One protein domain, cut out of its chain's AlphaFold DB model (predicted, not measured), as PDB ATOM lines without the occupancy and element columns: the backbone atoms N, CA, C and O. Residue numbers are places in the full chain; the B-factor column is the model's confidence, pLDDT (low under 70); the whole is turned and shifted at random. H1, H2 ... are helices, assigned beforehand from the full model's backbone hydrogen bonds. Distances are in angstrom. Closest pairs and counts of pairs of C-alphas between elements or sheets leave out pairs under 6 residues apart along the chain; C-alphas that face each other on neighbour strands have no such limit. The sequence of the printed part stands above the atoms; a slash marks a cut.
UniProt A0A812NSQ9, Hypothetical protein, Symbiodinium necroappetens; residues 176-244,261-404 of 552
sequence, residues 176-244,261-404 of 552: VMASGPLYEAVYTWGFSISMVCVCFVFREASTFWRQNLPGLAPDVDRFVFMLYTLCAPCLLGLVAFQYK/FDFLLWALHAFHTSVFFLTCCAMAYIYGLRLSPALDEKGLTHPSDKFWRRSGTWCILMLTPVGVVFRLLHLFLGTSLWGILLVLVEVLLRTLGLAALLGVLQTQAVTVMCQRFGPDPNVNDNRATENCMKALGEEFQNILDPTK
ATOM      1  N   VAL A 176      -2.838  29.317  65.978       40.66
ATOM      2  CA  VAL A 176      -3.193  30.743  66.037       40.66
ATOM      3  C   VAL A 176      -2.312  31.485  67.047       40.66
ATOM      4  O   VAL A 176      -1.838  32.577  66.745       40.66
ATOM      5  N   MET A 177      -2.015  30.891  68.204       35.97
ATOM      6  CA  MET A 177      -1.131  31.474  69.225       35.97
ATOM      7  C   MET A 177       0.328  31.527  68.754       35.97
ATOM      8  O   MET A 177       1.006  32.537  68.925       35.97
ATOM      9  N   ALA A 178       0.796  30.482  68.064       46.34
ATOM     10  CA  ALA A 178       2.110  30.474  67.435       46.34
ATOM     11  C   ALA A 178       2.174  31.379  66.195       46.34
ATOM     12  O   ALA A 178       3.272  31.740  65.779       46.34
ATOM     13  N   SER A 179       1.035  31.777  65.611       51.38
ATOM     14  CA  SER A 179       1.021  32.588  64.390       51.38
ATOM     15  C   SER A 179       1.705  33.941  64.577       51.38
ATOM     16  O   SER A 179       2.424  34.359  63.679       51.38
ATOM     17  N   GLY A 180       1.565  34.587  65.741       55.84
ATOM     18  CA  GLY A 180       2.228  35.860  66.045       55.84
ATOM     19  C   GLY A 180       3.756  35.729  66.069       55.84
ATOM     20  O   GLY A 180       4.417  36.306  65.202       55.84
ATOM     21  N   PRO A 181       4.328  34.920  66.982       59.00
ATOM     22  CA  PRO A 181       5.769  34.668  67.048       59.00
ATOM     23  C   PRO A 181       6.345  34.063  65.763       59.00
ATOM     24  O   PRO A 181       7.455  34.402  65.357       59.00
ATOM     25  N   LEU A 182       5.598  33.188  65.079       60.56
ATOM     26  CA  LEU A 182       6.000  32.647  63.782       60.56
ATOM     27  C   LEU A 182       6.063  33.753  62.732       60.56
ATOM     28  O   LEU A 182       7.032  33.810  61.982       60.56
ATOM     29  N   TYR A 183       5.068  34.638  62.669       62.31
ATOM     30  CA  TYR A 183       5.050  35.756  61.730       62.31
ATOM     31  C   TYR A 183       6.171  36.756  62.039       62.31
ATOM     32  O   TYR A 183       6.853  37.217  61.123       62.31
ATOM     33  N   GLU A 184       6.449  37.013  63.317       63.69
ATOM     34  CA  GLU A 184       7.580  37.823  63.774       63.69
ATOM     35  C   GLU A 184       8.927  37.189  63.401       63.69
ATOM     36  O   GLU A 184       9.793  37.865  62.848       63.69
ATOM     37  N   ALA A 185       9.107  35.883  63.608       65.88
ATOM     38  CA  ALA A 185      10.313  35.165  63.199       65.88
ATOM     39  C   ALA A 185      10.463  35.144  61.668       65.88
ATOM     40  O   ALA A 185      11.539  35.403  61.123       65.88
ATOM     41  N   VAL A 186       9.371  34.898  60.945       64.38
ATOM     42  CA  VAL A 186       9.307  34.965  59.481       64.38
ATOM     43  C   VAL A 186       9.726  36.341  58.982       64.38
ATOM     44  O   VAL A 186      10.452  36.419  57.990       64.38
ATOM     45  N   TYR A 187       9.320  37.413  59.656       67.12
ATOM     46  CA  TYR A 187       9.694  38.751  59.240       67.12
ATOM     47  C   TYR A 187      11.112  39.133  59.666       67.12
ATOM     48  O   TYR A 187      11.928  39.516  58.832       67.12
ATOM     49  N   THR A 188      11.445  38.957  60.940       67.25
ATOM     50  CA  THR A 188      12.729  39.367  61.512       67.25
ATOM     51  C   THR A 188      13.877  38.535  60.959       67.25
ATOM     52  O   THR A 188      14.809  39.083  60.373       67.25
ATOM     53  N   TRP A 189      13.808  37.208  61.080       68.06
ATOM     54  CA  TRP A 189      14.844  36.321  60.548       68.06
ATOM     55  C   TRP A 189      14.716  36.173  59.040       68.06
ATOM     56  O   TRP A 189      15.696  36.289  58.303       68.06
ATOM     57  N   GLY A 190      13.496  35.928  58.572       67.06
ATOM     58  CA  GLY A 190      13.266  35.587  57.182       67.06
ATOM     59  C   GLY A 190      13.532  36.716  56.201       67.06
ATOM     60  O   GLY A 190      14.167  36.448  55.182       67.06
ATOM     61  N   PHE A 191      13.082  37.945  56.471       68.75
ATOM     62  CA  PHE A 191      13.375  39.067  55.578       68.75
ATOM     63  C   PHE A 191      14.785  39.606  55.806       68.75
ATOM     64  O   PHE A 191      15.535  39.728  54.838       68.75
ATOM     65  N   SER A 192      15.189  39.869  57.050       72.94
ATOM     66  CA  SER A 192      16.457  40.569  57.305       72.94
ATOM     67  C   SER A 192      17.678  39.755  56.879       72.94
ATOM     68  O   SER A 192      18.516  40.256  56.130       72.94
ATOM     69  N   ILE A 193      17.777  38.489  57.300       75.19
ATOM     70  CA  ILE A 193      18.965  37.668  57.018       75.19
ATOM     71  C   ILE A 193      19.024  37.318  55.536       75.19
ATOM     72  O   ILE A 193      20.069  37.494  54.907       75.19
ATOM     73  N   SER A 194      17.897  36.895  54.952       72.94
ATOM     74  CA  SER A 194      17.840  36.598  53.519       72.94
ATOM     75  C   SER A 194      18.249  37.816  52.700       72.94
ATOM     76  O   SER A 194      19.023  37.674  51.762       72.94
ATOM     77  N   MET A 195      17.804  39.018  53.075       77.12
ATOM     78  CA  MET A 195      18.150  40.233  52.347       77.12
ATOM     79  C   MET A 195      19.617  40.624  52.483       77.12
ATOM     80  O   MET A 195      20.234  41.020  51.499       77.12
ATOM     81  N   VAL A 196      20.208  40.496  53.673       78.81
ATOM     82  CA  VAL A 196      21.647  40.732  53.842       78.81
ATOM     83  C   VAL A 196      22.435  39.786  52.934       78.81
ATOM     84  O   VAL A 196      23.299  40.237  52.179       78.81
ATOM     85  N   CYS A 197      22.076  38.499  52.922       79.69
ATOM     86  CA  CYS A 197      22.669  37.512  52.023       79.69
ATOM     87  C   CYS A 197      22.474  37.886  50.543       79.69
ATOM     88  O   CYS A 197      23.440  37.873  49.782       79.69
ATOM     89  N   VAL A 198      21.261  38.288  50.139       79.31
ATOM     90  CA  VAL A 198      20.941  38.784  48.784       79.31
ATOM     91  C   VAL A 198      21.868  39.936  48.409       79.31
ATOM     92  O   VAL A 198      22.510  39.884  47.364       79.31
ATOM     93  N   CYS A 199      21.986  40.962  49.251       83.88
ATOM     94  CA  CYS A 199      22.824  42.123  48.974       83.88
ATOM     95  C   CYS A 199      24.277  41.720  48.694       83.88
ATOM     96  O   CYS A 199      24.827  42.104  47.656       83.88
ATOM     97  N   PHE A 200      24.879  40.901  49.563       82.81
ATOM     98  CA  PHE A 200      26.251  40.422  49.369       82.81
ATOM     99  C   PHE A 200      26.412  39.630  48.072       82.81
ATOM    100  O   PHE A 200      27.342  39.874  47.308       82.81
ATOM    101  N   VAL A 201      25.477  38.732  47.787       81.94
ATOM    102  CA  VAL A 201      25.550  37.852  46.619       81.94
ATOM    103  C   VAL A 201      25.380  38.647  45.333       81.94
ATOM    104  O   VAL A 201      26.206  38.555  44.434       81.94
ATOM    105  N   PHE A 202      24.372  39.513  45.248       83.62
ATOM    106  CA  PHE A 202      24.158  40.325  44.053       83.62
ATOM    107  C   PHE A 202      25.246  41.383  43.840       83.62
ATOM    108  O   PHE A 202      25.456  41.809  42.703       83.62
ATOM    109  N   ARG A 203      25.983  41.787  44.882       85.62
ATOM    110  CA  ARG A 203      27.183  42.621  44.720       85.62
ATOM    111  C   ARG A 203      28.247  41.897  43.902       85.62
ATOM    112  O   ARG A 203      28.699  42.445  42.893       85.62
ATOM    113  N   GLU A 204      28.602  40.681  44.300       83.94
ATOM    114  CA  GLU A 204      29.582  39.858  43.584       83.94
ATOM    115  C   GLU A 204      29.061  39.490  42.187       83.94
ATOM    116  O   GLU A 204      29.752  39.699  41.184       83.94
ATOM    117  N   ALA A 205      27.783  39.102  42.091       83.31
ATOM    118  CA  ALA A 205      27.103  38.840  40.826       83.31
ATOM    119  C   ALA A 205      27.188  40.002  39.849       83.31
ATOM    120  O   ALA A 205      27.529  39.807  38.687       83.31
ATOM    121  N   SER A 206      26.914  41.220  40.315       88.25
ATOM    122  CA  SER A 206      26.910  42.393  39.449       88.25
ATOM    123  C   SER A 206      28.279  42.665  38.833       88.25
ATOM    124  O   SER A 206      28.363  43.059  37.672       88.25
ATOM    125  N   THR A 207      29.358  42.408  39.574       88.50
ATOM    126  CA  THR A 207      30.723  42.582  39.072       88.50
ATOM    127  C   THR A 207      31.005  41.584  37.953       88.50
ATOM    128  O   THR A 207      31.456  41.975  36.876       88.50
ATOM    129  N   PHE A 208      30.640  40.320  38.168       86.50
ATOM    130  CA  PHE A 208      30.738  39.276  37.156       86.50
ATOM    131  C   PHE A 208      29.875  39.569  35.917       86.50
ATOM    132  O   PHE A 208      30.338  39.442  34.781       86.50
ATOM    133  N   TRP A 209      28.630  40.006  36.110       90.06
ATOM    134  CA  TRP A 209      27.712  40.319  35.014       90.06
ATOM    135  C   TRP A 209      28.194  41.497  34.180       90.06
ATOM    136  O   TRP A 209      28.134  41.422  32.959       90.06
ATOM    137  N   ARG A 210      28.736  42.552  34.798       92.88
ATOM    138  CA  ARG A 210      29.316  43.685  34.057       92.88
ATOM    139  C   ARG A 210      30.476  43.255  33.162       92.88
ATOM    140  O   ARG A 210      30.587  43.750  32.045       92.88
ATOM    141  N   GLN A 211      31.319  42.339  33.640       91.56
ATOM    142  CA  GLN A 211      32.461  41.835  32.875       91.56
ATOM    143  C   GLN A 211      32.021  40.988  31.674       91.56
ATOM    144  O   GLN A 211      32.557  41.146  30.581       91.56
ATOM    145  N   ASN A 212      31.025  40.118  31.860       89.62
ATOM    146  CA  ASN A 212      30.618  39.151  30.836       89.62
ATOM    147  C   ASN A 212      29.484  39.647  29.920       89.62
ATOM    148  O   ASN A 212      29.294  39.122  28.823       89.62
ATOM    149  N   LEU A 213      28.738  40.668  30.346       93.56
ATOM    150  CA  LEU A 213      27.625  41.279  29.618       93.56
ATOM    151  C   LEU A 213      27.795  42.810  29.543       93.56
ATOM    152  O   LEU A 213      26.926  43.548  30.015       93.56
ATOM    153  N   PRO A 214      28.871  43.330  28.922       94.56
ATOM    154  CA  PRO A 214      29.147  44.770  28.899       94.56
ATOM    155  C   PRO A 214      28.022  45.583  28.238       94.56
ATOM    156  O   PRO A 214      27.729  46.697  28.667       94.56
ATOM    157  N   GLY A 215      27.323  45.008  27.250       95.44
ATOM    158  CA  GLY A 215      26.159  45.636  26.610       95.44
ATOM    159  C   GLY A 215      24.933  45.792  27.523       95.44
ATOM    160  O   GLY A 215      24.057  46.596  27.224       95.44
ATOM    161  N   LEU A 216      24.880  45.062  28.643       96.31
ATOM    162  CA  LEU A 216      23.808  45.122  29.643       96.31
ATOM    163  C   LEU A 216      24.270  45.743  30.969       96.31
ATOM    164  O   LEU A 216      23.499  45.762  31.929       96.31
ATOM    165  N   ALA A 217      25.485  46.301  31.037       95.25
ATOM    166  CA  ALA A 217      25.984  46.972  32.238       95.25
ATOM    167  C   ALA A 217      25.011  48.033  32.804       95.25
ATOM    168  O   ALA A 217      24.778  48.008  34.013       95.25
ATOM    169  N   PRO A 218      24.331  48.872  31.986       97.00
ATOM    170  CA  PRO A 218      23.344  49.821  32.506       97.00
ATOM    171  C   PRO A 218      22.153  49.157  33.212       97.00
ATOM    172  O   PRO A 218      21.599  49.718  34.155       97.00
ATOM    173  N   ASP A 219      21.740  47.970  32.765       96.31
ATOM    174  CA  ASP A 219      20.640  47.228  33.386       96.31
ATOM    175  C   ASP A 219      21.090  46.558  34.692       96.31
ATOM    176  O   ASP A 219      20.339  46.561  35.668       96.31
ATOM    177  N   VAL A 220      22.339  46.084  34.756       94.56
ATOM    178  CA  VAL A 220      22.962  45.621  36.008       94.56
ATOM    179  C   VAL A 220      23.063  46.767  37.021       94.56
ATOM    180  O   VAL A 220      22.706  46.587  38.182       94.56
ATOM    181  N   ASP A 221      23.478  47.959  36.592       94.50
ATOM    182  CA  ASP A 221      23.595  49.127  37.470       94.50
ATOM    183  C   ASP A 221      22.241  49.573  38.021       94.50
ATOM    184  O   ASP A 221      22.125  49.841  39.215       94.50
ATOM    185  N   ARG A 222      21.193  49.583  37.188       96.12
ATOM    186  CA  ARG A 222      19.816  49.851  37.638       96.12
ATOM    187  C   ARG A 222      19.338  48.816  38.647       96.12
ATOM    188  O   ARG A 222      18.728  49.188  39.647       96.12
ATOM    189  N   PHE A 223      19.612  47.536  38.397       94.06
ATOM    190  CA  PHE A 223      19.248  46.456  39.309       94.06
ATOM    191  C   PHE A 223      19.921  46.632  40.678       94.06
ATOM    192  O   PHE A 223      19.244  46.619  41.704       94.06
ATOM    193  N   VAL A 224      21.240  46.855  40.695       92.88
ATOM    194  CA  VAL A 224      22.016  47.069  41.927       92.88
ATOM    195  C   VAL A 224      21.570  48.342  42.635       92.88
ATOM    196  O   VAL A 224      21.383  48.328  43.848       92.88
ATOM    197  N   PHE A 225      21.349  49.430  41.896       95.31
ATOM    198  CA  PHE A 225      20.832  50.671  42.462       95.31
ATOM    199  C   PHE A 225      19.514  50.419  43.194       95.31
ATOM    200  O   PHE A 225      19.439  50.688  44.385       95.31
ATOM    201  N   MET A 226      18.519  49.820  42.533       94.75
ATOM    202  CA  MET A 226      17.228  49.509  43.159       94.75
ATOM    203  C   MET A 226      17.369  48.610  44.390       94.75
ATOM    204  O   MET A 226      16.713  48.861  45.401       94.75
ATOM    205  N   LEU A 227      18.243  47.600  44.339       91.25
ATOM    206  CA  LEU A 227      18.495  46.711  45.473       91.25
ATOM    207  C   LEU A 227      18.983  47.487  46.707       91.25
ATOM    208  O   LEU A 227      18.448  47.311  47.800       91.25
ATOM    209  N   TYR A 228      19.978  48.358  46.531       93.06
ATOM    210  CA  TYR A 228      20.654  49.031  47.642       93.06
ATOM    211  C   TYR A 228      19.988  50.329  48.098       93.06
ATOM    212  O   TYR A 228      20.055  50.649  49.282       93.06
ATOM    213  N   THR A 229      19.371  51.093  47.193       94.00
ATOM    214  CA  THR A 229      18.811  52.415  47.522       94.00
ATOM    215  C   THR A 229      17.326  52.381  47.840       94.00
ATOM    216  O   THR A 229      16.851  53.248  48.567       94.00
ATOM    217  N   LEU A 230      16.596  51.386  47.331       93.19
ATOM    218  CA  LEU A 230      15.153  51.275  47.529       93.19
ATOM    219  C   LEU A 230      14.800  50.017  48.322       93.19
ATOM    220  O   LEU A 230      14.207  50.115  49.392       93.19
ATOM    221  N   CYS A 231      15.207  48.841  47.843       89.44
ATOM    222  CA  CYS A 231      14.765  47.565  48.397       89.44
ATOM    223  C   CYS A 231      15.282  47.339  49.828       89.44
ATOM    224  O   CYS A 231      14.484  47.144  50.743       89.44
ATOM    225  N   ALA A 232      16.599  47.427  50.051       88.94
ATOM    226  CA  ALA A 232      17.189  47.195  51.372       88.94
ATOM    227  C   ALA A 232      16.722  48.207  52.442       88.94
ATOM    228  O   ALA A 232      16.316  47.761  53.517       88.94
ATOM    229  N   PRO A 233      16.686  49.532  52.185       90.88
ATOM    230  CA  PRO A 233      16.166  50.493  53.160       90.88
ATOM    231  C   PRO A 233      14.677  50.298  53.455       90.88
ATOM    232  O   PRO A 233      14.272  50.384  54.611       90.88
ATOM    233  N   CYS A 234      13.861  49.987  52.439       88.69
ATOM    234  CA  CYS A 234      12.436  49.749  52.658       88.69
ATOM    235  C   CYS A 234      12.176  48.488  53.471       88.69
ATOM    236  O   CYS A 234      11.279  48.486  54.308       88.69
ATOM    237  N   LEU A 235      12.991  47.450  53.286       84.19
ATOM    238  CA  LEU A 235      12.918  46.257  54.113       84.19
ATOM    239  C   LEU A 235      13.329  46.532  55.566       84.19
ATOM    240  O   LEU A 235      12.668  46.059  56.485       84.19
ATOM    241  N   LEU A 236      14.383  47.323  55.781       83.56
ATOM    242  CA  LEU A 236      14.776  47.749  57.127       83.56
ATOM    243  C   LEU A 236      13.661  48.547  57.805       83.56
ATOM    244  O   LEU A 236      13.379  48.302  58.972       83.56
ATOM    245  N   GLY A 237      12.989  49.446  57.077       81.88
ATOM    246  CA  GLY A 237      11.801  50.144  57.574       81.88
ATOM    247  C   GLY A 237      10.674  49.173  57.941       81.88
ATOM    248  O   GLY A 237      10.150  49.222  59.047       81.88
ATOM    249  N   LEU A 238      10.353  48.235  57.050       78.00
ATOM    250  CA  LEU A 238       9.374  47.161  57.269       78.00
ATOM    251  C   LEU A 238       9.613  46.395  58.582       78.00
ATOM    252  O   LEU A 238       8.670  46.194  59.343       78.00
ATOM    253  N   VAL A 239      10.864  46.001  58.842       76.31
ATOM    254  CA  VAL A 239      11.270  45.262  60.048       76.31
ATOM    255  C   VAL A 239      11.288  46.171  61.281       76.31
ATOM    256  O   VAL A 239      10.840  45.765  62.345       76.31
ATOM    257  N   ALA A 240      11.753  47.416  61.151       73.00
ATOM    258  CA  ALA A 240      11.834  48.363  62.263       73.00
ATOM    259  C   ALA A 240      10.459  48.796  62.800       73.00
ATOM    260  O   ALA A 240      10.346  49.158  63.968       73.00
ATOM    261  N   PHE A 241       9.418  48.759  61.963       65.94
ATOM    262  CA  PHE A 241       8.051  49.136  62.339       65.94
ATOM    263  C   PHE A 241       7.175  47.943  62.739       65.94
ATOM    264  O   PHE A 241       5.947  48.048  62.734       65.94
ATOM    265  N   GLN A 242       7.780  46.803  63.081       60.88
ATOM    266  CA  GLN A 242       7.028  45.645  63.539       60.88
ATOM    267  C   GLN A 242       6.493  45.813  64.972       60.88
ATOM    268  O   GLN A 242       7.239  45.906  65.938       60.88
ATOM    269  N   TYR A 243       5.156  45.795  65.041       54.81
ATOM    270  CA  TYR A 243       4.295  45.442  66.172       54.81
ATOM    271  C   TYR A 243       4.294  46.347  67.415       54.81
ATOM    272  O   TYR A 243       4.861  46.037  68.459       54.81
ATOM    273  N   LYS A 244       3.437  47.376  67.372       46.19
ATOM    274  CA  LYS A 244       2.584  47.710  68.526       46.19
ATOM    275  C   LYS A 244       1.150  47.284  68.217       46.19
ATOM    276  O   LYS A 244       0.549  47.769  67.265       46.19
ATOM    277  N   PHE A 261       0.876  59.391  66.616       72.88
ATOM    278  CA  PHE A 261       2.141  58.745  66.276       72.88
ATOM    279  C   PHE A 261       1.923  57.329  65.726       72.88
ATOM    280  O   PHE A 261       2.678  56.896  64.853       72.88
ATOM    281  N   ASP A 262       0.867  56.640  66.165       69.38
ATOM    282  CA  ASP A 262       0.556  55.284  65.720       69.38
ATOM    283  C   ASP A 262       0.033  55.269  64.274       69.38
ATOM    284  O   ASP A 262       0.445  54.423  63.473       69.38
ATOM    285  N   PHE A 263      -0.769  56.267  63.881       72.25
ATOM    286  CA  PHE A 263      -1.180  56.441  62.485       72.25
ATOM    287  C   PHE A 263       0.017  56.741  61.576       72.25
ATOM    288  O   PHE A 263       0.135  56.161  60.492       72.25
ATOM    289  N   LEU A 264       0.937  57.607  62.017       78.06
ATOM    290  CA  LEU A 264       2.168  57.890  61.275       78.06
ATOM    291  C   LEU A 264       3.018  56.622  61.102       78.06
ATOM    292  O   LEU A 264       3.517  56.369  60.005       78.06
ATOM    293  N   LEU A 265       3.157  55.814  62.156       75.69
ATOM    294  CA  LEU A 265       3.908  54.560  62.125       75.69
ATOM    295  C   LEU A 265       3.288  53.558  61.143       75.69
ATOM    296  O   LEU A 265       3.992  52.959  60.329       75.69
ATOM    297  N   TRP A 266       1.961  53.428  61.167       77.06
ATOM    298  CA  TRP A 266       1.217  52.599  60.225       77.06
ATOM    299  C   TRP A 266       1.364  53.082  58.779       77.06
ATOM    300  O   TRP A 266       1.611  52.275  57.879       77.06
ATOM    301  N   ALA A 267       1.254  54.392  58.544       78.62
ATOM    302  CA  ALA A 267       1.400  54.984  57.220       78.62
ATOM    303  C   ALA A 267       2.822  54.783  56.678       78.62
ATOM    304  O   ALA A 267       2.995  54.408  55.515       78.62
ATOM    305  N   LEU A 268       3.839  54.958  57.529       81.62
ATOM    306  CA  LEU A 268       5.229  54.651  57.200       81.62
ATOM    307  C   LEU A 268       5.397  53.170  56.876       81.62
ATOM    308  O   LEU A 268       5.995  52.853  55.851       81.62
ATOM    309  N   HIS A 269       4.863  52.260  57.688       80.81
ATOM    310  CA  HIS A 269       4.922  50.829  57.403       80.81
ATOM    311  C   HIS A 269       4.279  50.516  56.042       80.81
ATOM    312  O   HIS A 269       4.927  49.943  55.173       80.81
ATOM    313  N   ALA A 270       3.051  50.982  55.795       79.25
ATOM    314  CA  ALA A 270       2.354  50.779  54.526       79.25
ATOM    315  C   ALA A 270       3.126  51.347  53.320       79.25
ATOM    316  O   ALA A 270       3.164  50.714  52.259       79.25
ATOM    317  N   PHE A 271       3.763  52.510  53.482       84.94
ATOM    318  CA  PHE A 271       4.628  53.108  52.471       84.94
ATOM    319  C   PHE A 271       5.844  52.222  52.175       84.94
ATOM    320  O   PHE A 271       6.044  51.840  51.020       84.94
ATOM    321  N   HIS A 272       6.613  51.833  53.197       85.00
ATOM    322  CA  HIS A 272       7.802  50.993  53.028       85.00
ATOM    323  C   HIS A 272       7.455  49.635  52.407       85.00
ATOM    324  O   HIS A 272       8.132  49.212  51.471       85.00
ATOM    325  N   THR A 273       6.365  48.995  52.842       81.50
ATOM    326  CA  THR A 273       5.881  47.733  52.263       81.50
ATOM    327  C   THR A 273       5.561  47.881  50.779       81.50
ATOM    328  O   THR A 273       5.986  47.069  49.957       81.50
ATOM    329  N   SER A 274       4.864  48.956  50.409       83.50
ATOM    330  CA  SER A 274       4.488  49.213  49.016       83.50
ATOM    331  C   SER A 274       5.711  49.467  48.134       83.50
ATOM    332  O   SER A 274       5.840  48.870  47.064       83.50
ATOM    333  N   VAL A 275       6.638  50.318  48.588       88.75
ATOM    334  CA  VAL A 275       7.870  50.621  47.846       88.75
ATOM    335  C   VAL A 275       8.751  49.379  47.723       88.75
ATOM    336  O   VAL A 275       9.283  49.126  46.641       88.75
ATOM    337  N   PHE A 276       8.864  48.570  48.780       87.44
ATOM    338  CA  PHE A 276       9.613  47.314  48.764       87.44
ATOM    339  C   PHE A 276       9.099  46.365  47.678       87.44
ATOM    340  O   PHE A 276       9.860  45.981  46.788       87.44
ATOM    341  N   PHE A 277       7.803  46.039  47.680       84.19
ATOM    342  CA  PHE A 277       7.243  45.102  46.703       84.19
ATOM    343  C   PHE A 277       7.305  45.637  45.268       84.19
ATOM    344  O   PHE A 277       7.687  44.901  44.356       84.19
ATOM    345  N   LEU A 278       7.016  46.926  45.050       88.50
ATOM    346  CA  LEU A 278       7.156  47.549  43.728       88.50
ATOM    347  C   LEU A 278       8.601  47.487  43.220       88.50
ATOM    348  O   LEU A 278       8.831  47.180  42.049       88.50
ATOM    349  N   THR A 279       9.573  47.719  44.102       90.88
ATOM    350  CA  THR A 279      10.997  47.621  43.768       90.88
ATOM    351  C   THR A 279      11.387  46.181  43.440       90.88
ATOM    352  O   THR A 279      12.030  45.949  42.418       90.88
ATOM    353  N   CYS A 280      10.947  45.199  44.232       87.19
ATOM    354  CA  CYS A 280      11.148  43.775  43.948       87.19
ATOM    355  C   CYS A 280      10.582  43.378  42.577       87.19
ATOM    356  O   CYS A 280      11.242  42.664  41.823       87.19
ATOM    357  N   CYS A 281       9.401  43.882  42.212       90.62
ATOM    358  CA  CYS A 281       8.800  43.654  40.899       90.62
ATOM    359  C   CYS A 281       9.611  44.302  39.765       90.62
ATOM    360  O   CYS A 281       9.897  43.651  38.759       90.62
ATOM    361  N   ALA A 282      10.062  45.548  39.936       93.50
ATOM    362  CA  ALA A 282      10.919  46.221  38.958       93.50
ATOM    363  C   ALA A 282      12.269  45.502  38.779       93.50
ATOM    364  O   ALA A 282      12.753  45.327  37.659       93.50
ATOM    365  N   MET A 283      12.862  45.023  39.871       92.94
ATOM    366  CA  MET A 283      14.074  44.208  39.846       92.94
ATOM    367  C   MET A 283      13.844  42.869  39.143       92.94
ATOM    368  O   MET A 283      14.639  42.491  38.283       92.94
ATOM    369  N   ALA A 284      12.744  42.179  39.453       91.38
ATOM    370  CA  ALA A 284      12.333  40.946  38.792       91.38
ATOM    371  C   ALA A 284      12.112  41.156  37.287       91.38
ATOM    372  O   ALA A 284      12.497  40.311  36.485       91.38
ATOM    373  N   TYR A 285      11.576  42.307  36.878       94.62
ATOM    374  CA  TYR A 285      11.416  42.665  35.469       94.62
ATOM    375  C   TYR A 285      12.769  42.770  34.756       94.62
ATOM    376  O   TYR A 285      12.975  42.124  33.726       94.62
ATOM    377  N   ILE A 286      13.715  43.537  35.314       94.88
ATOM    378  CA  ILE A 286      15.060  43.681  34.732       94.88
ATOM    379  C   ILE A 286      15.770  42.327  34.696       94.88
ATOM    380  O   ILE A 286      16.309  41.926  33.662       94.88
ATOM    381  N   TYR A 287      15.745  41.602  35.813       92.19
ATOM    382  CA  TYR A 287      16.423  40.325  35.926       92.19
ATOM    383  C   TYR A 287      15.822  39.274  34.988       92.19
ATOM    384  O   TYR A 287      16.540  38.687  34.189       92.19
ATOM    385  N   GLY A 288      14.509  39.064  35.022       91.25
ATOM    386  CA  GLY A 288      13.844  37.994  34.277       91.25
ATOM    387  C   GLY A 288      13.789  38.206  32.775       91.25
ATOM    388  O   GLY A 288      13.882  37.236  32.026       91.25
ATOM    389  N   LEU A 289      13.628  39.454  32.327       93.31
ATOM    390  CA  LEU A 289      13.436  39.746  30.905       93.31
ATOM    391  C   LEU A 289      14.713  40.176  30.191       93.31
ATOM    392  O   LEU A 289      14.784  40.021  28.975       93.31
ATOM    393  N   ARG A 290      15.705  40.717  30.908       94.69
ATOM    394  CA  ARG A 290      16.945  41.207  30.286       94.69
ATOM    395  C   ARG A 290      18.166  40.404  30.694       94.69
ATOM    396  O   ARG A 290      18.862  39.886  29.827       94.69
ATOM    397  N   LEU A 291      18.419  40.277  31.996       92.94
ATOM    398  CA  LEU A 291      19.656  39.655  32.476       92.94
ATOM    399  C   LEU A 291      19.626  38.131  32.325       92.94
ATOM    400  O   LEU A 291      20.516  37.565  31.703       92.94
ATOM    401  N   SER A 292      18.594  37.457  32.835       91.88
ATOM    402  CA  SER A 292      18.494  35.993  32.836       91.88
ATOM    403  C   SER A 292      18.568  35.379  31.432       91.88
ATOM    404  O   SER A 292      19.301  34.404  31.286       91.88
ATOM    405  N   PRO A 293      17.890  35.904  30.389       93.94
ATOM    406  CA  PRO A 293      18.014  35.356  29.039       93.94
ATOM    407  C   PRO A 293      19.419  35.530  28.451       93.94
ATOM    408  O   PRO A 293      19.928  34.609  27.823       93.94
ATOM    409  N   ALA A 294      20.067  36.675  28.689       93.75
ATOM    410  CA  ALA A 294      21.424  36.931  28.206       93.75
ATOM    411  C   ALA A 294      22.470  36.070  28.933       93.75
ATOM    412  O   ALA A 294      23.431  35.598  28.327       93.75
ATOM    413  N   LEU A 295      22.263  35.837  30.230       90.50
ATOM    414  CA  LEU A 295      23.066  34.917  31.028       90.50
ATOM    415  C   LEU A 295      22.929  33.470  30.522       90.50
ATOM    416  O   LEU A 295      23.938  32.778  30.386       90.50
ATOM    417  N   ASP A 296      21.708  33.041  30.183       91.06
ATOM    418  CA  ASP A 296      21.440  31.731  29.578       91.06
ATOM    419  C   ASP A 296      22.094  31.598  28.191       91.06
ATOM    420  O   ASP A 296      22.712  30.577  27.901       91.06
ATOM    421  N   GLU A 297      21.979  32.619  27.334       93.25
ATOM    422  CA  GLU A 297      22.557  32.634  25.980       93.25
ATOM    423  C   GLU A 297      24.085  32.503  26.007       93.25
ATOM    424  O   GLU A 297      24.679  31.836  25.161       93.25
ATOM    425  N   LYS A 298      24.725  33.105  27.012       89.81
ATOM    426  CA  LYS A 298      26.173  33.024  27.224       89.81
ATOM    427  C   LYS A 298      26.621  31.767  27.971       89.81
ATOM    428  O   LYS A 298      27.820  31.602  28.175       89.81
ATOM    429  N   GLY A 299      25.698  30.899  28.390       88.62
ATOM    430  CA  GLY A 299      26.026  29.697  29.161       88.62
ATOM    431  C   GLY A 299      26.606  29.999  30.547       88.62
ATOM    432  O   GLY A 299      27.333  29.181  31.099       88.62
ATOM    433  N   LEU A 300      26.299  31.167  31.119       85.00
ATOM    434  CA  LEU A 300      26.852  31.626  32.402       85.00
ATOM    435  C   LEU A 300      26.063  31.111  33.612       85.00
ATOM    436  O   LEU A 300      26.256  31.579  34.731       85.00
ATOM    437  N   THR A 301      25.115  30.204  33.388       84.62
ATOM    438  CA  THR A 301      24.158  29.755  34.401       84.62
ATOM    439  C   THR A 301      23.873  28.283  34.240       84.62
ATOM    440  O   THR A 301      23.753  27.802  33.110       84.62
ATOM    441  N   HIS A 302      23.702  27.582  35.357       80.88
ATOM    442  CA  HIS A 302      23.489  26.149  35.311       80.88
ATOM    443  C   HIS A 302      22.088  25.810  34.748       80.88
ATOM    444  O   HIS A 302      21.099  26.463  35.109       80.88
ATOM    445  N   PRO A 303      21.954  24.794  33.870       82.06
ATOM    446  CA  PRO A 303      20.669  24.424  33.277       82.06
ATOM    447  C   PRO A 303      19.589  24.024  34.294       82.06
ATOM    448  O   PRO A 303      18.417  24.320  34.061       82.06
ATOM    449  N   SER A 304      19.961  23.405  35.425       82.88
ATOM    450  CA  SER A 304      19.008  23.045  36.498       82.88
ATOM    451  C   SER A 304      18.317  24.262  37.106       82.88
ATOM    452  O   SER A 304      17.154  24.195  37.499       82.88
ATOM    453  N   ASP A 305      19.013  25.397  37.137       81.50
ATOM    454  CA  ASP A 305      18.550  26.598  37.831       81.50
ATOM    455  C   ASP A 305      17.609  27.406  36.942       81.50
ATOM    456  O   ASP A 305      16.914  28.306  37.408       81.50
ATOM    457  N   LYS A 306      17.572  27.101  35.639       85.50
ATOM    458  CA  LYS A 306      16.744  27.807  34.660       85.50
ATOM    459  C   LYS A 306      15.265  27.766  35.027       85.50
ATOM    460  O   LYS A 306      14.585  28.784  34.908       85.50
ATOM    461  N   PHE A 307      14.777  26.614  35.490       86.25
ATOM    462  CA  PHE A 307      13.393  26.477  35.934       86.25
ATOM    463  C   PHE A 307      13.117  27.374  37.143       86.25
ATOM    464  O   PHE A 307      12.230  28.220  37.077       86.25
ATOM    465  N   TRP A 308      13.913  27.258  38.208       83.19
ATOM    466  CA  TRP A 308      13.704  28.006  39.451       83.19
ATOM    467  C   TRP A 308      13.852  29.518  39.275       83.19
ATOM    468  O   TRP A 308      12.995  30.274  39.732       83.19
ATOM    469  N   ARG A 309      14.876  29.967  38.535       86.00
ATOM    470  CA  ARG A 309      15.085  31.389  38.222       86.00
ATOM    471  C   ARG A 309      13.914  31.956  37.432       86.00
ATOM    472  O   ARG A 309      13.389  33.010  37.790       86.00
ATOM    473  N   ARG A 310      13.480  31.263  36.375       87.19
ATOM    474  CA  ARG A 310      12.374  31.723  35.531       87.19
ATOM    475  C   ARG A 310      11.063  31.711  36.310       87.19
ATOM    476  O   ARG A 310      10.412  32.748  36.376       87.19
ATOM    477  N   SER A 311      10.704  30.586  36.922       86.00
ATOM    478  CA  SER A 311       9.458  30.436  37.677       86.00
ATOM    479  C   SER A 311       9.364  31.455  38.806       86.00
ATOM    480  O   SER A 311       8.397  32.206  38.845       86.00
ATOM    481  N   GLY A 312      10.386  31.582  39.656       85.44
ATOM    482  CA  GLY A 312      10.336  32.545  40.757       85.44
ATOM    483  C   GLY A 312      10.290  34.001  40.282       85.44
ATOM    484  O   GLY A 312       9.531  34.794  40.833       85.44
ATOM    485  N   THR A 313      10.987  34.346  39.194       88.06
ATOM    486  CA  THR A 313      10.895  35.698  38.615       88.06
ATOM    487  C   THR A 313       9.497  35.999  38.067       88.06
ATOM    488  O   THR A 313       8.947  37.068  38.329       88.06
ATOM    489  N   TRP A 314       8.888  35.056  37.343       89.19
ATOM    490  CA  TRP A 314       7.515  35.200  36.849       89.19
ATOM    491  C   TRP A 314       6.495  35.256  37.984       89.19
ATOM    492  O   TRP A 314       5.567  36.057  37.922       89.19
ATOM    493  N   CYS A 315       6.685  34.464  39.038       87.69
ATOM    494  CA  CYS A 315       5.843  34.524  40.224       87.69
ATOM    495  C   CYS A 315       5.913  35.902  40.884       87.69
ATOM    496  O   CYS A 315       4.862  36.462  41.170       87.69
ATOM    497  N   ILE A 316       7.101  36.500  41.041       87.81
ATOM    498  CA  ILE A 316       7.227  37.867  41.577       87.81
ATOM    499  C   ILE A 316       6.491  38.877  40.689       87.81
ATOM    500  O   ILE A 316       5.726  39.699  41.199       87.81
ATOM    501  N   LEU A 317       6.669  38.792  39.368       90.50
ATOM    502  CA  LEU A 317       6.018  39.688  38.407       90.50
ATOM    503  C   LEU A 317       4.488  39.576  38.409       90.50
ATOM    504  O   LEU A 317       3.811  40.580  38.212       90.50
ATOM    505  N   MET A 318       3.944  38.377  38.627       90.56
ATOM    506  CA  MET A 318       2.498  38.126  38.604       90.56
ATOM    507  C   MET A 318       1.832  38.361  39.960       90.56
ATOM    508  O   MET A 318       0.744  38.928  40.020       90.56
ATOM    509  N   LEU A 319       2.476  37.951  41.054       87.94
ATOM    510  CA  LEU A 319       1.913  38.044  42.401       87.94
ATOM    511  C   LEU A 319       2.024  39.454  42.984       87.94
ATOM    512  O   LEU A 319       1.155  39.841  43.757       87.94
ATOM    513  N   THR A 320       3.027  40.251  42.599       86.31
ATOM    514  CA  THR A 320       3.150  41.621  43.126       86.31
ATOM    515  C   THR A 320       1.954  42.509  42.751       86.31
ATOM    516  O   THR A 320       1.374  43.109  43.656       86.31
ATOM    517  N   PRO A 321       1.508  42.585  41.478       85.62
ATOM    518  CA  PRO A 321       0.299  43.332  41.122       85.62
ATOM    519  C   PRO A 321      -0.947  42.846  41.870       85.62
ATOM    520  O   PRO A 321      -1.754  43.659  42.314       85.62
ATOM    521  N   VAL A 322      -1.082  41.530  42.054       87.19
ATOM    522  CA  VAL A 322      -2.191  40.929  42.813       87.19
ATOM    523  C   VAL A 322      -2.141  41.360  44.280       87.19
ATOM    524  O   VAL A 322      -3.157  41.785  44.827       87.19
ATOM    525  N   GLY A 323      -0.958  41.342  44.898       84.12
ATOM    526  CA  GLY A 323      -0.745  41.831  46.260       84.12
ATOM    527  C   GLY A 323      -1.090  43.311  46.414       84.12
ATOM    528  O   GLY A 323      -1.753  43.682  47.377       84.12
ATOM    529  N   VAL A 324      -0.738  44.153  45.434       82.00
ATOM    530  CA  VAL A 324      -1.131  45.575  45.418       82.00
ATOM    531  C   VAL A 324      -2.653  45.723  45.377       82.00
ATOM    532  O   VAL A 324      -3.208  46.505  46.145       82.00
ATOM    533  N   VAL A 325      -3.345  44.950  44.533       84.19
ATOM    534  CA  VAL A 325      -4.816  44.967  44.465       84.19
ATOM    535  C   VAL A 325      -5.429  44.544  45.800       84.19
ATOM    536  O   VAL A 325      -6.284  45.260  46.320       84.19
ATOM    537  N   PHE A 326      -4.973  43.442  46.404       82.31
ATOM    538  CA  PHE A 326      -5.474  43.008  47.712       82.31
ATOM    539  C   PHE A 326      -5.161  44.003  48.824       82.31
ATOM    540  O   PHE A 326      -6.006  44.217  49.689       82.31
ATOM    541  N   ARG A 327      -4.009  44.679  48.781       79.00
ATOM    542  CA  ARG A 327      -3.682  45.740  49.736       79.00
ATOM    543  C   ARG A 327      -4.643  46.917  49.607       79.00
ATOM    544  O   ARG A 327      -5.139  47.391  50.623       79.00
ATOM    545  N   LEU A 328      -4.939  47.368  48.386       77.69
ATOM    546  CA  LEU A 328      -5.920  48.433  48.158       77.69
ATOM    547  C   LEU A 328      -7.309  48.009  48.650       77.69
ATOM    548  O   LEU A 328      -7.958  48.761  49.368       77.69
ATOM    549  N   LEU A 329      -7.743  46.788  48.334       77.56
ATOM    550  CA  LEU A 329      -9.025  46.262  48.804       77.56
ATOM    551  C   LEU A 329      -9.080  46.169  50.333       77.56
ATOM    552  O   LEU A 329     -10.079  46.569  50.922       77.56
ATOM    553  N   HIS A 330      -8.000  45.734  50.984       74.50
ATOM    554  CA  HIS A 330      -7.890  45.720  52.441       74.50
ATOM    555  C   HIS A 330      -8.014  47.128  53.038       74.50
ATOM    556  O   HIS A 330      -8.769  47.323  53.985       74.50
ATOM    557  N   LEU A 331      -7.337  48.117  52.444       71.44
ATOM    558  CA  LEU A 331      -7.378  49.513  52.888       71.44
ATOM    559  C   LEU A 331      -8.767  50.153  52.738       71.44
ATOM    560  O   LEU A 331      -9.171  50.916  53.609       71.44
ATOM    561  N   PHE A 332      -9.489  49.870  51.649       74.62
ATOM    562  CA  PHE A 332     -10.767  50.531  51.351       74.62
ATOM    563  C   PHE A 332     -12.002  49.790  51.866       74.62
ATOM    564  O   PHE A 332     -13.012  50.428  52.149       74.62
ATOM    565  N   LEU A 333     -11.953  48.459  51.960       75.69
ATOM    566  CA  LEU A 333     -13.107  47.644  52.352       75.69
ATOM    567  C   LEU A 333     -13.025  47.163  53.803       75.69
ATOM    568  O   LEU A 333     -14.033  46.709  54.333       75.69
ATOM    569  N   GLY A 334     -11.851  47.241  54.441       63.09
ATOM    570  CA  GLY A 334     -11.669  46.938  55.864       63.09
ATOM    571  C   GLY A 334     -11.986  45.496  56.273       63.09
ATOM    572  O   GLY A 334     -12.103  45.218  57.463       63.09
ATOM    573  N   THR A 335     -12.159  44.568  55.325       69.19
ATOM    574  CA  THR A 335     -12.486  43.176  55.656       69.19
ATOM    575  C   THR A 335     -11.222  42.363  55.924       69.19
ATOM    576  O   THR A 335     -10.250  42.407  55.166       69.19
ATOM    577  N   SER A 336     -11.261  41.558  56.987       64.06
ATOM    578  CA  SER A 336     -10.182  40.639  57.378       64.06
ATOM    579  C   SER A 336      -9.816  39.636  56.277       64.06
ATOM    580  O   SER A 336      -8.661  39.227  56.172       64.06
ATOM    581  N   LEU A 337     -10.769  39.302  55.397       71.19
ATOM    582  CA  LEU A 337     -10.555  38.447  54.226       71.19
ATOM    583  C   LEU A 337      -9.419  38.959  53.326       71.19
ATOM    584  O   LEU A 337      -8.572  38.174  52.897       71.19
ATOM    585  N   TRP A 338      -9.371  40.268  53.051       73.88
ATOM    586  CA  TRP A 338      -8.317  40.844  52.209       73.88
ATOM    587  C   TRP A 338      -6.953  40.809  52.894       73.88
ATOM    588  O   TRP A 338      -5.943  40.642  52.215       73.88
ATOM    589  N   GLY A 339      -6.927  40.908  54.226       68.56
ATOM    590  CA  GLY A 339      -5.716  40.730  55.023       68.56
ATOM    591  C   GLY A 339      -5.146  39.317  54.883       68.56
ATOM    592  O   GLY A 339      -3.959  39.163  54.613       68.56
ATOM    593  N   ILE A 340      -5.995  38.285  54.958       71.81
ATOM    594  CA  ILE A 340      -5.576  36.882  54.783       71.81
ATOM    595  C   ILE A 340      -5.025  36.642  53.373       71.81
ATOM    596  O   ILE A 340      -3.953  36.059  53.212       71.81
ATOM    597  N   LEU A 341      -5.727  37.115  52.337       74.19
ATOM    598  CA  LEU A 341      -5.267  36.976  50.951       74.19
ATOM    599  C   LEU A 341      -3.942  37.706  50.710       74.19
ATOM    600  O   LEU A 341      -3.080  37.193  49.997       74.19
ATOM    601  N   LEU A 342      -3.760  38.874  51.327       75.94
ATOM    602  CA  LEU A 342      -2.499  39.602  51.274       75.94
ATOM    603  C   LEU A 342      -1.368  38.796  51.925       75.94
ATOM    604  O   LEU A 342      -0.330  38.614  51.294       75.94
ATOM    605  N   VAL A 343      -1.584  38.251  53.125       73.88
ATOM    606  CA  VAL A 343      -0.598  37.406  53.817       73.88
ATOM    607  C   VAL A 343      -0.225  36.188  52.971       73.88
ATOM    608  O   VAL A 343       0.955  35.872  52.835       73.88
ATOM    609  N   LEU A 344      -1.196  35.525  52.337       76.75
ATOM    610  CA  LEU A 344      -0.922  34.399  51.438       76.75
ATOM    611  C   LEU A 344      -0.049  34.814  50.248       76.75
ATOM    612  O   LEU A 344       0.893  34.100  49.899       76.75
ATOM    613  N   VAL A 345      -0.321  35.973  49.642       78.81
ATOM    614  CA  VAL A 345       0.510  36.518  48.559       78.81
ATOM    615  C   VAL A 345       1.923  36.832  49.050       78.81
ATOM    616  O   VAL A 345       2.882  36.487  48.364       78.81
ATOM    617  N   GLU A 346       2.076  37.421  50.236       77.75
ATOM    618  CA  GLU A 346       3.380  37.713  50.844       77.75
ATOM    619  C   GLU A 346       4.186  36.432  51.118       77.75
ATOM    620  O   GLU A 346       5.364  36.348  50.762       77.75
ATOM    621  N   VAL A 347       3.550  35.402  51.684       75.19
ATOM    622  CA  VAL A 347       4.172  34.095  51.960       75.19
ATOM    623  C   VAL A 347       4.587  33.390  50.664       75.19
ATOM    624  O   VAL A 347       5.696  32.850  50.577       75.19
ATOM    625  N   LEU A 348       3.744  33.425  49.628       77.56
ATOM    626  CA  LEU A 348       4.067  32.860  48.314       77.56
ATOM    627  C   LEU A 348       5.213  33.618  47.636       77.56
ATOM    628  O   LEU A 348       6.163  32.998  47.162       77.56
ATOM    629  N   LEU A 349       5.166  34.954  47.630       77.19
ATOM    630  CA  LEU A 349       6.249  35.795  47.118       77.19
ATOM    631  C   LEU A 349       7.569  35.494  47.829       77.19
ATOM    632  O   LEU A 349       8.613  35.427  47.178       77.19
ATOM    633  N   ARG A 350       7.529  35.255  49.143       72.25
ATOM    634  CA  ARG A 350       8.711  34.920  49.941       72.25
ATOM    635  C   ARG A 350       9.270  33.547  49.599       72.25
ATOM    636  O   ARG A 350      10.453  33.439  49.299       72.25
ATOM    637  N   THR A 351       8.450  32.503  49.648       73.19
ATOM    638  CA  THR A 351       8.902  31.122  49.398       73.19
ATOM    639  C   THR A 351       9.452  30.961  47.981       73.19
ATOM    640  O   THR A 351      10.533  30.404  47.790       73.19
ATOM    641  N   LEU A 352       8.771  31.538  46.991       74.38
ATOM    642  CA  LEU A 352       9.190  31.491  45.590       74.38
ATOM    643  C   LEU A 352      10.367  32.432  45.300       74.38
ATOM    644  O   LEU A 352      11.244  32.090  44.505       74.38
ATOM    645  N   GLY A 353      10.426  33.586  45.970       71.75
ATOM    646  CA  GLY A 353      11.574  34.490  45.921       71.75
ATOM    647  C   GLY A 353      12.835  33.856  46.510       71.75
ATOM    648  O   GLY A 353      13.906  33.957  45.912       71.75
ATOM    649  N   LEU A 354      12.711  33.127  47.623       70.50
ATOM    650  CA  LEU A 354      13.811  32.380  48.233       70.50
ATOM    651  C   LEU A 354      14.286  31.241  47.319       70.50
ATOM    652  O   LEU A 354      15.485  31.049  47.152       70.50
ATOM    653  N   ALA A 355      13.363  30.526  46.669       70.88
ATOM    654  CA  ALA A 355      13.712  29.496  45.691       70.88
ATOM    655  C   ALA A 355      14.461  30.078  44.476       70.88
ATOM    656  O   ALA A 355      15.464  29.513  44.035       70.88
ATOM    657  N   ALA A 356      14.033  31.239  43.963       69.81
ATOM    658  CA  ALA A 356      14.769  31.949  42.916       69.81
ATOM    659  C   ALA A 356      16.162  32.379  43.387       69.81
ATOM    660  O   ALA A 356      17.131  32.233  42.640       69.81
ATOM    661  N   LEU A 357      16.270  32.873  44.624       68.94
ATOM    662  CA  LEU A 357      17.535  33.266  45.230       68.94
ATOM    663  C   LEU A 357      18.491  32.081  45.374       68.94
ATOM    664  O   LEU A 357      19.661  32.227  45.043       68.94
ATOM    665  N   LEU A 358      18.014  30.919  45.823       69.88
ATOM    666  CA  LEU A 358      18.826  29.704  45.924       69.88
ATOM    667  C   LEU A 358      19.386  29.290  44.558       69.88
ATOM    668  O   LEU A 358      20.572  28.990  44.456       69.88
ATOM    669  N   GLY A 359      18.583  29.383  43.492       67.12
ATOM    670  CA  GLY A 359      19.075  29.172  42.127       67.12
ATOM    671  C   GLY A 359      20.135  30.198  41.702       67.12
ATOM    672  O   GLY A 359      21.124  29.851  41.062       67.12
ATOM    673  N   VAL A 360      19.978  31.470  42.085       67.81
ATOM    674  CA  VAL A 360      20.999  32.506  41.840       67.81
ATOM    675  C   VAL A 360      22.278  32.224  42.634       67.81
ATOM    676  O   VAL A 360      23.366  32.326  42.076       67.81
ATOM    677  N   LEU A 361      22.157  31.838  43.904       69.00
ATOM    678  CA  LEU A 361      23.262  31.488  44.799       69.00
ATOM    679  C   LEU A 361      24.066  30.300  44.280       69.00
ATOM    680  O   LEU A 361      25.293  30.340  44.301       69.00
ATOM    681  N   GLN A 362      23.395  29.265  43.786       69.44
ATOM    682  CA  GLN A 362      24.052  28.091  43.224       69.44
ATOM    683  C   GLN A 362      24.833  28.455  41.957       69.44
ATOM    684  O   GLN A 362      26.024  28.167  41.852       69.44
ATOM    685  N   THR A 363      24.204  29.199  41.045       65.56
ATOM    686  CA  THR A 363      24.868  29.742  39.856       65.56
ATOM    687  C   THR A 363      26.074  30.625  40.224       65.56
ATOM    688  O   THR A 363      27.129  30.544  39.594       65.56
ATOM    689  N   GLN A 364      25.956  31.449  41.267       66.38
ATOM    690  CA  GLN A 364      27.025  32.303  41.794       66.38
ATOM    691  C   GLN A 364      28.183  31.507  42.392       66.38
ATOM    692  O   GLN A 364      29.334  31.784  42.069       66.38
ATOM    693  N   ALA A 365      27.891  30.513  43.227       66.12
ATOM    694  CA  ALA A 365      28.896  29.652  43.835       66.12
ATOM    695  C   ALA A 365      29.706  28.928  42.756       66.12
ATOM    696  O   ALA A 365      30.934  28.965  42.787       66.12
ATOM    697  N   VAL A 366      29.033  28.379  41.742       64.69
ATOM    698  CA  VAL A 366      29.697  27.764  40.584       64.69
ATOM    699  C   VAL A 366      30.559  28.791  39.849       64.69
ATOM    700  O   VAL A 366      31.719  28.524  39.562       64.69
ATOM    701  N   THR A 367      30.041  29.996  39.614       63.47
ATOM    702  CA  THR A 367      30.776  31.065  38.923       63.47
ATOM    703  C   THR A 367      32.041  31.486  39.673       63.47
ATOM    704  O   THR A 367      33.111  31.568  39.073       63.47
ATOM    705  N   VAL A 368      31.942  31.732  40.981       64.88
ATOM    706  CA  VAL A 368      33.078  32.121  41.830       64.88
ATOM    707  C   VAL A 368      34.107  30.996  41.890       64.88
ATOM    708  O   VAL A 368      35.306  31.256  41.787       64.88
ATOM    709  N   MET A 369      33.660  29.742  41.994       62.75
ATOM    710  CA  MET A 369      34.552  28.584  41.950       62.75
ATOM    711  C   MET A 369      35.244  28.468  40.589       62.75
ATOM    712  O   MET A 369      36.454  28.269  40.543       62.75
ATOM    713  N   CYS A 370      34.537  28.698  39.480       62.31
ATOM    714  CA  CYS A 370      35.132  28.731  38.145       62.31
ATOM    715  C   CYS A 370      36.109  29.902  37.959       62.31
ATOM    716  O   CYS A 370      37.142  29.722  37.328       62.31
ATOM    717  N   GLN A 371      35.850  31.085  38.518       65.06
ATOM    718  CA  GLN A 371      36.797  32.204  38.445       65.06
ATOM    719  C   GLN A 371      38.051  31.975  39.290       65.06
ATOM    720  O   GLN A 371      39.131  32.443  38.935       65.06
ATOM    721  N   ARG A 372      37.905  31.296  40.431       67.69
ATOM    722  CA  ARG A 372      38.988  31.120  41.403       67.69
ATOM    723  C   ARG A 372      39.831  29.874  41.149       67.69
ATOM    724  O   ARG A 372      41.017  29.882  41.467       67.69
ATOM    725  N   PHE A 373      39.224  28.826  40.601       64.50
ATOM    726  CA  PHE A 373      39.843  27.512  40.409       64.50
ATOM    727  C   PHE A 373      39.752  26.994  38.971       64.50
ATOM    728  O   PHE A 373      40.338  25.959  38.661       64.50
ATOM    729  N   GLY A 374      39.019  27.679  38.091       58.09
ATOM    730  CA  GLY A 374      38.933  27.300  36.687       58.09
ATOM    731  C   GLY A 374      40.217  27.617  35.915       58.09
ATOM    732  O   GLY A 374      41.012  28.463  36.334       58.09
ATOM    733  N   PRO A 375      40.438  26.927  34.782       54.28
ATOM    734  CA  PRO A 375      41.549  27.223  33.887       54.28
ATOM    735  C   PRO A 375      41.466  28.668  33.369       54.28
ATOM    736  O   PRO A 375      40.377  29.228  33.250       54.28
ATOM    737  N   ASP A 376      42.628  29.257  33.076       54.03
ATOM    738  CA  ASP A 376      42.784  30.645  32.620       54.03
ATOM    739  C   ASP A 376      41.745  30.996  31.529       54.03
ATOM    740  O   ASP A 376      41.683  30.296  30.511       54.03
ATOM    741  N   PRO A 377      40.928  32.055  31.705       50.53
ATOM    742  CA  PRO A 377      39.845  32.420  30.786       50.53
ATOM    743  C   PRO A 377      40.306  32.742  29.355       50.53
ATOM    744  O   PRO A 377      39.474  32.864  28.457       50.53
ATOM    745  N   ASN A 378      41.615  32.852  29.108       51.41
ATOM    746  CA  ASN A 378      42.172  32.959  27.757       51.41
ATOM    747  C   ASN A 378      42.171  31.635  26.971       51.41
ATOM    748  O   ASN A 378      42.401  31.637  25.759       51.41
ATOM    749  N   VAL A 379      41.903  30.501  27.623       52.88
ATOM    750  CA  VAL A 379      41.717  29.211  26.956       52.88
ATOM    751  C   VAL A 379      40.245  29.089  26.579       52.88
ATOM    752  O   VAL A 379      39.404  28.694  27.380       52.88
ATOM    753  N   ASN A 380      39.932  29.470  25.342       46.09
ATOM    754  CA  ASN A 380      38.580  29.547  24.779       46.09
ATOM    755  C   ASN A 380      37.981  28.152  24.477       46.09
ATOM    756  O   ASN A 380      37.480  27.895  23.382       46.09
ATOM    757  N   ASP A 381      38.095  27.217  25.420       59.09
ATOM    758  CA  ASP A 381      37.564  25.864  25.305       59.09
ATOM    759  C   ASP A 381      36.293  25.742  26.153       59.09
ATOM    760  O   ASP A 381      36.322  25.366  27.325       59.09
ATOM    761  N   ASN A 382      35.147  26.054  25.538       51.00
ATOM    762  CA  ASN A 382      33.818  25.915  26.152       51.00
ATOM    763  C   ASN A 382      33.585  24.516  26.751       51.00
ATOM    764  O   ASN A 382      32.793  24.363  27.681       51.00
ATOM    765  N   ARG A 383      34.295  23.496  26.253       58.75
ATOM    766  CA  ARG A 383      34.229  22.122  26.752       58.75
ATOM    767  C   ARG A 383      34.913  21.963  28.108       58.75
ATOM    768  O   ARG A 383      34.436  21.196  28.938       58.75
ATOM    769  N   ALA A 384      36.003  22.691  28.351       56.97
ATOM    770  CA  ALA A 384      36.699  22.689  29.634       56.97
ATOM    771  C   ALA A 384      35.842  23.350  30.724       56.97
ATOM    772  O   ALA A 384      35.737  22.819  31.828       56.97
ATOM    773  N   THR A 385      35.160  24.449  30.390       55.09
ATOM    774  CA  THR A 385      34.209  25.115  31.291       55.09
ATOM    775  C   THR A 385      33.003  24.226  31.593       55.09
ATOM    776  O   THR A 385      32.639  24.077  32.756       55.09
ATOM    777  N   GLU A 386      32.424  23.566  30.581       59.72
ATOM    778  CA  GLU A 386      31.314  22.620  30.777       59.72
ATOM    779  C   GLU A 386      31.728  21.427  31.657       59.72
ATOM    780  O   GLU A 386      31.000  21.054  32.577       59.72
ATOM    781  N   ASN A 387      32.914  20.855  31.425       66.06
ATOM    782  CA  ASN A 387      33.434  19.741  32.221       66.06
ATOM    783  C   ASN A 387      33.757  20.158  33.663       66.06
ATOM    784  O   ASN A 387      33.495  19.393  34.587       66.06
ATOM    785  N   CYS A 388      34.278  21.371  33.867       59.03
ATOM    786  CA  CYS A 388      34.528  21.931  35.194       59.03
ATOM    787  C   CYS A 388      33.214  22.166  35.956       59.03
ATOM    788  O   CYS A 388      33.095  21.764  37.112       59.03
ATOM    789  N   MET A 389      32.192  22.728  35.295       55.59
ATOM    790  CA  MET A 389      30.867  22.898  35.898       55.59
ATOM    791  C   MET A 389      30.189  21.561  36.214       55.59
ATOM    792  O   MET A 389      29.571  21.443  37.268       55.59
ATOM    793  N   LYS A 390      30.326  20.544  35.350       65.50
ATOM    794  CA  LYS A 390      29.836  19.185  35.633       65.50
ATOM    795  C   LYS A 390      30.536  18.569  36.840       65.50
ATOM    796  O   LYS A 390      29.851  18.079  37.728       65.50
ATOM    797  N   ALA A 391      31.865  18.646  36.902       65.44
ATOM    798  CA  ALA A 391      32.638  18.101  38.015       65.44
ATOM    799  C   ALA A 391      32.280  18.776  39.352       65.44
ATOM    800  O   ALA A 391      32.020  18.090  40.337       65.44
ATOM    801  N   LEU A 392      32.174  20.111  39.370       57.19
ATOM    802  CA  LEU A 392      31.742  20.868  40.551       57.19
ATOM    803  C   LEU A 392      30.290  20.566  40.937       57.19
ATOM    804  O   LEU A 392      29.985  20.451  42.121       57.19
ATOM    805  N   GLY A 393      29.395  20.426  39.953       59.47
ATOM    806  CA  GLY A 393      28.001  20.044  40.176       59.47
ATOM    807  C   GLY A 393      27.878  18.658  40.808       59.47
ATOM    808  O   GLY A 393      27.160  18.501  41.791       59.47
ATOM    809  N   GLU A 394      28.625  17.673  40.305       67.62
ATOM    810  CA  GLU A 394      28.684  16.320  40.871       67.62
ATOM    811  C   GLU A 394      29.255  16.315  42.296       67.62
ATOM    812  O   GLU A 394      28.730  15.623  43.168       67.62
ATOM    813  N   GLU A 395      30.287  17.115  42.570       59.53
ATOM    814  CA  GLU A 395      30.891  17.233  43.900       59.53
ATOM    815  C   GLU A 395      29.935  17.880  44.916       59.53
ATOM    816  O   GLU A 395      29.768  17.363  46.021       59.53
ATOM    817  N   PHE A 396      29.212  18.934  44.527       49.19
ATOM    818  CA  PHE A 396      28.185  19.552  45.374       49.19
ATOM    819  C   PHE A 396      27.004  18.610  45.636       49.19
ATOM    820  O   PHE A 396      26.522  18.518  46.765       49.19
ATOM    821  N   GLN A 397      26.564  17.865  44.614       54.75
ATOM    822  CA  GLN A 397      25.518  16.850  44.752       54.75
ATOM    823  C   GLN A 397      25.946  15.740  45.725       54.75
ATOM    824  O   GLN A 397      25.133  15.261  46.506       54.75
ATOM    825  N   ASN A 398      27.230  15.361  45.708       57.59
ATOM    826  CA  ASN A 398      27.797  14.371  46.624       57.59
ATOM    827  C   ASN A 398      27.866  14.868  48.076       57.59
ATOM    828  O   ASN A 398      27.709  14.058  48.985       57.59
ATOM    829  N   ILE A 399      28.087  16.168  48.297       47.19
ATOM    830  CA  ILE A 399      28.070  16.792  49.634       47.19
ATOM    831  C   ILE A 399      26.636  16.884  50.178       47.19
ATOM    832  O   ILE A 399      26.414  16.710  51.373       47.19
ATOM    833  N   LEU A 400      25.663  17.144  49.303       41.75
ATOM    834  CA  LEU A 400      24.247  17.271  49.660       41.75
ATOM    835  C   LEU A 400      23.515  15.926  49.788       41.75
ATOM    836  O   LEU A 400      22.370  15.920  50.230       41.75
ATOM    837  N   ASP A 401      24.137  14.806  49.410       48.34
ATOM    838  CA  ASP A 401      23.557  13.467  49.529       48.34
ATOM    839  C   ASP A 401      23.749  12.912  50.959       48.34
ATOM    840  O   ASP A 401      24.852  12.476  51.321       48.34
ATOM    841  N   PRO A 402      22.689  12.875  51.794       38.41
ATOM    842  CA  PRO A 402      22.793  12.430  53.183       38.41
ATOM    843  C   PRO A 402      23.211  10.956  53.304       38.41
ATOM    844  O   PRO A 402      23.758  10.557  54.334       38.41
ATOM    845  N   THR A 403      23.028  10.145  52.252       47.97
ATOM    846  CA  THR A 403      23.408   8.723  52.253       47.97
ATOM    847  C   THR A 403      24.925   8.507  52.172       47.97
ATOM    848  O   THR A 403      25.446   7.499  52.659       47.97
ATOM    849  N   LYS A 404      25.671   9.479  51.627       46.81
ATOM    850  CA  LYS A 404      27.141   9.436  51.540       46.81
ATOM    851  C   LYS A 404      27.829   9.987  52.787       46.81
ATOM    852  O   LYS A 404      28.891   9.495  53.157       46.81
TER     853      LYS A 404
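AT A GLANCE: This is residues 176 to 244 and 261 to 404 of the 552 residues of the protein "Hypothetical protein" of Symbiodinium necroappetens (UniProt A0A812NSQ9). Five long helices, H1 to H5, form an up-and-down bundle, each running against the one before; H1 and H5 close the ring over a short stretch. H6 packs steeply on residues 366 to 370 of H5, and residues 397 to 404 stick out. The printed part has 213 residues, with six named helices in order H1 to H6, which hold 187 of them, and no named strand; its class is all helix, and it is compact, with a radius of gyration of the C-alphas of 19.6 A and spans of 62 by 45 by 26 A.

IN THESE COORDINATES: H1, residues 176 to 212, 49.5 A, begins at C-alpha (-3.193, 30.743, 66.037). H2 is residues 214 to 240, H3 261 to 297, H4 305 to 333, H5 336 to 373, 54.4 A, and H6 382 to 400, ending at C-alpha (24.247, 17.271, 49.660).

HOW THE PARTS SIT: H1 and H2 are a hairpin, closest C-alphas Arg 210 and Ala 217, 5.0 A. H4 and H5 are another, Arg 309 and Ala 356, 4.7 A. H2 touches H3 at Cys 234 and His 272, 4.8 A between C-alphas. Every O i to N i+4 pair is within hydrogen-bond range in H5 and H6; H1 has 30 of 33, H2 18 of 23, H3 30 of 33, H4 23 of 25.

THE WHOLE: Residues 245 to 260 are not printed, a gap of 11.3 A between C-alphas 244 and 261. No printed link is long. In the printed part 74 residues have pLDDT under 70, among them residues 176 to 191 and 356 to 404.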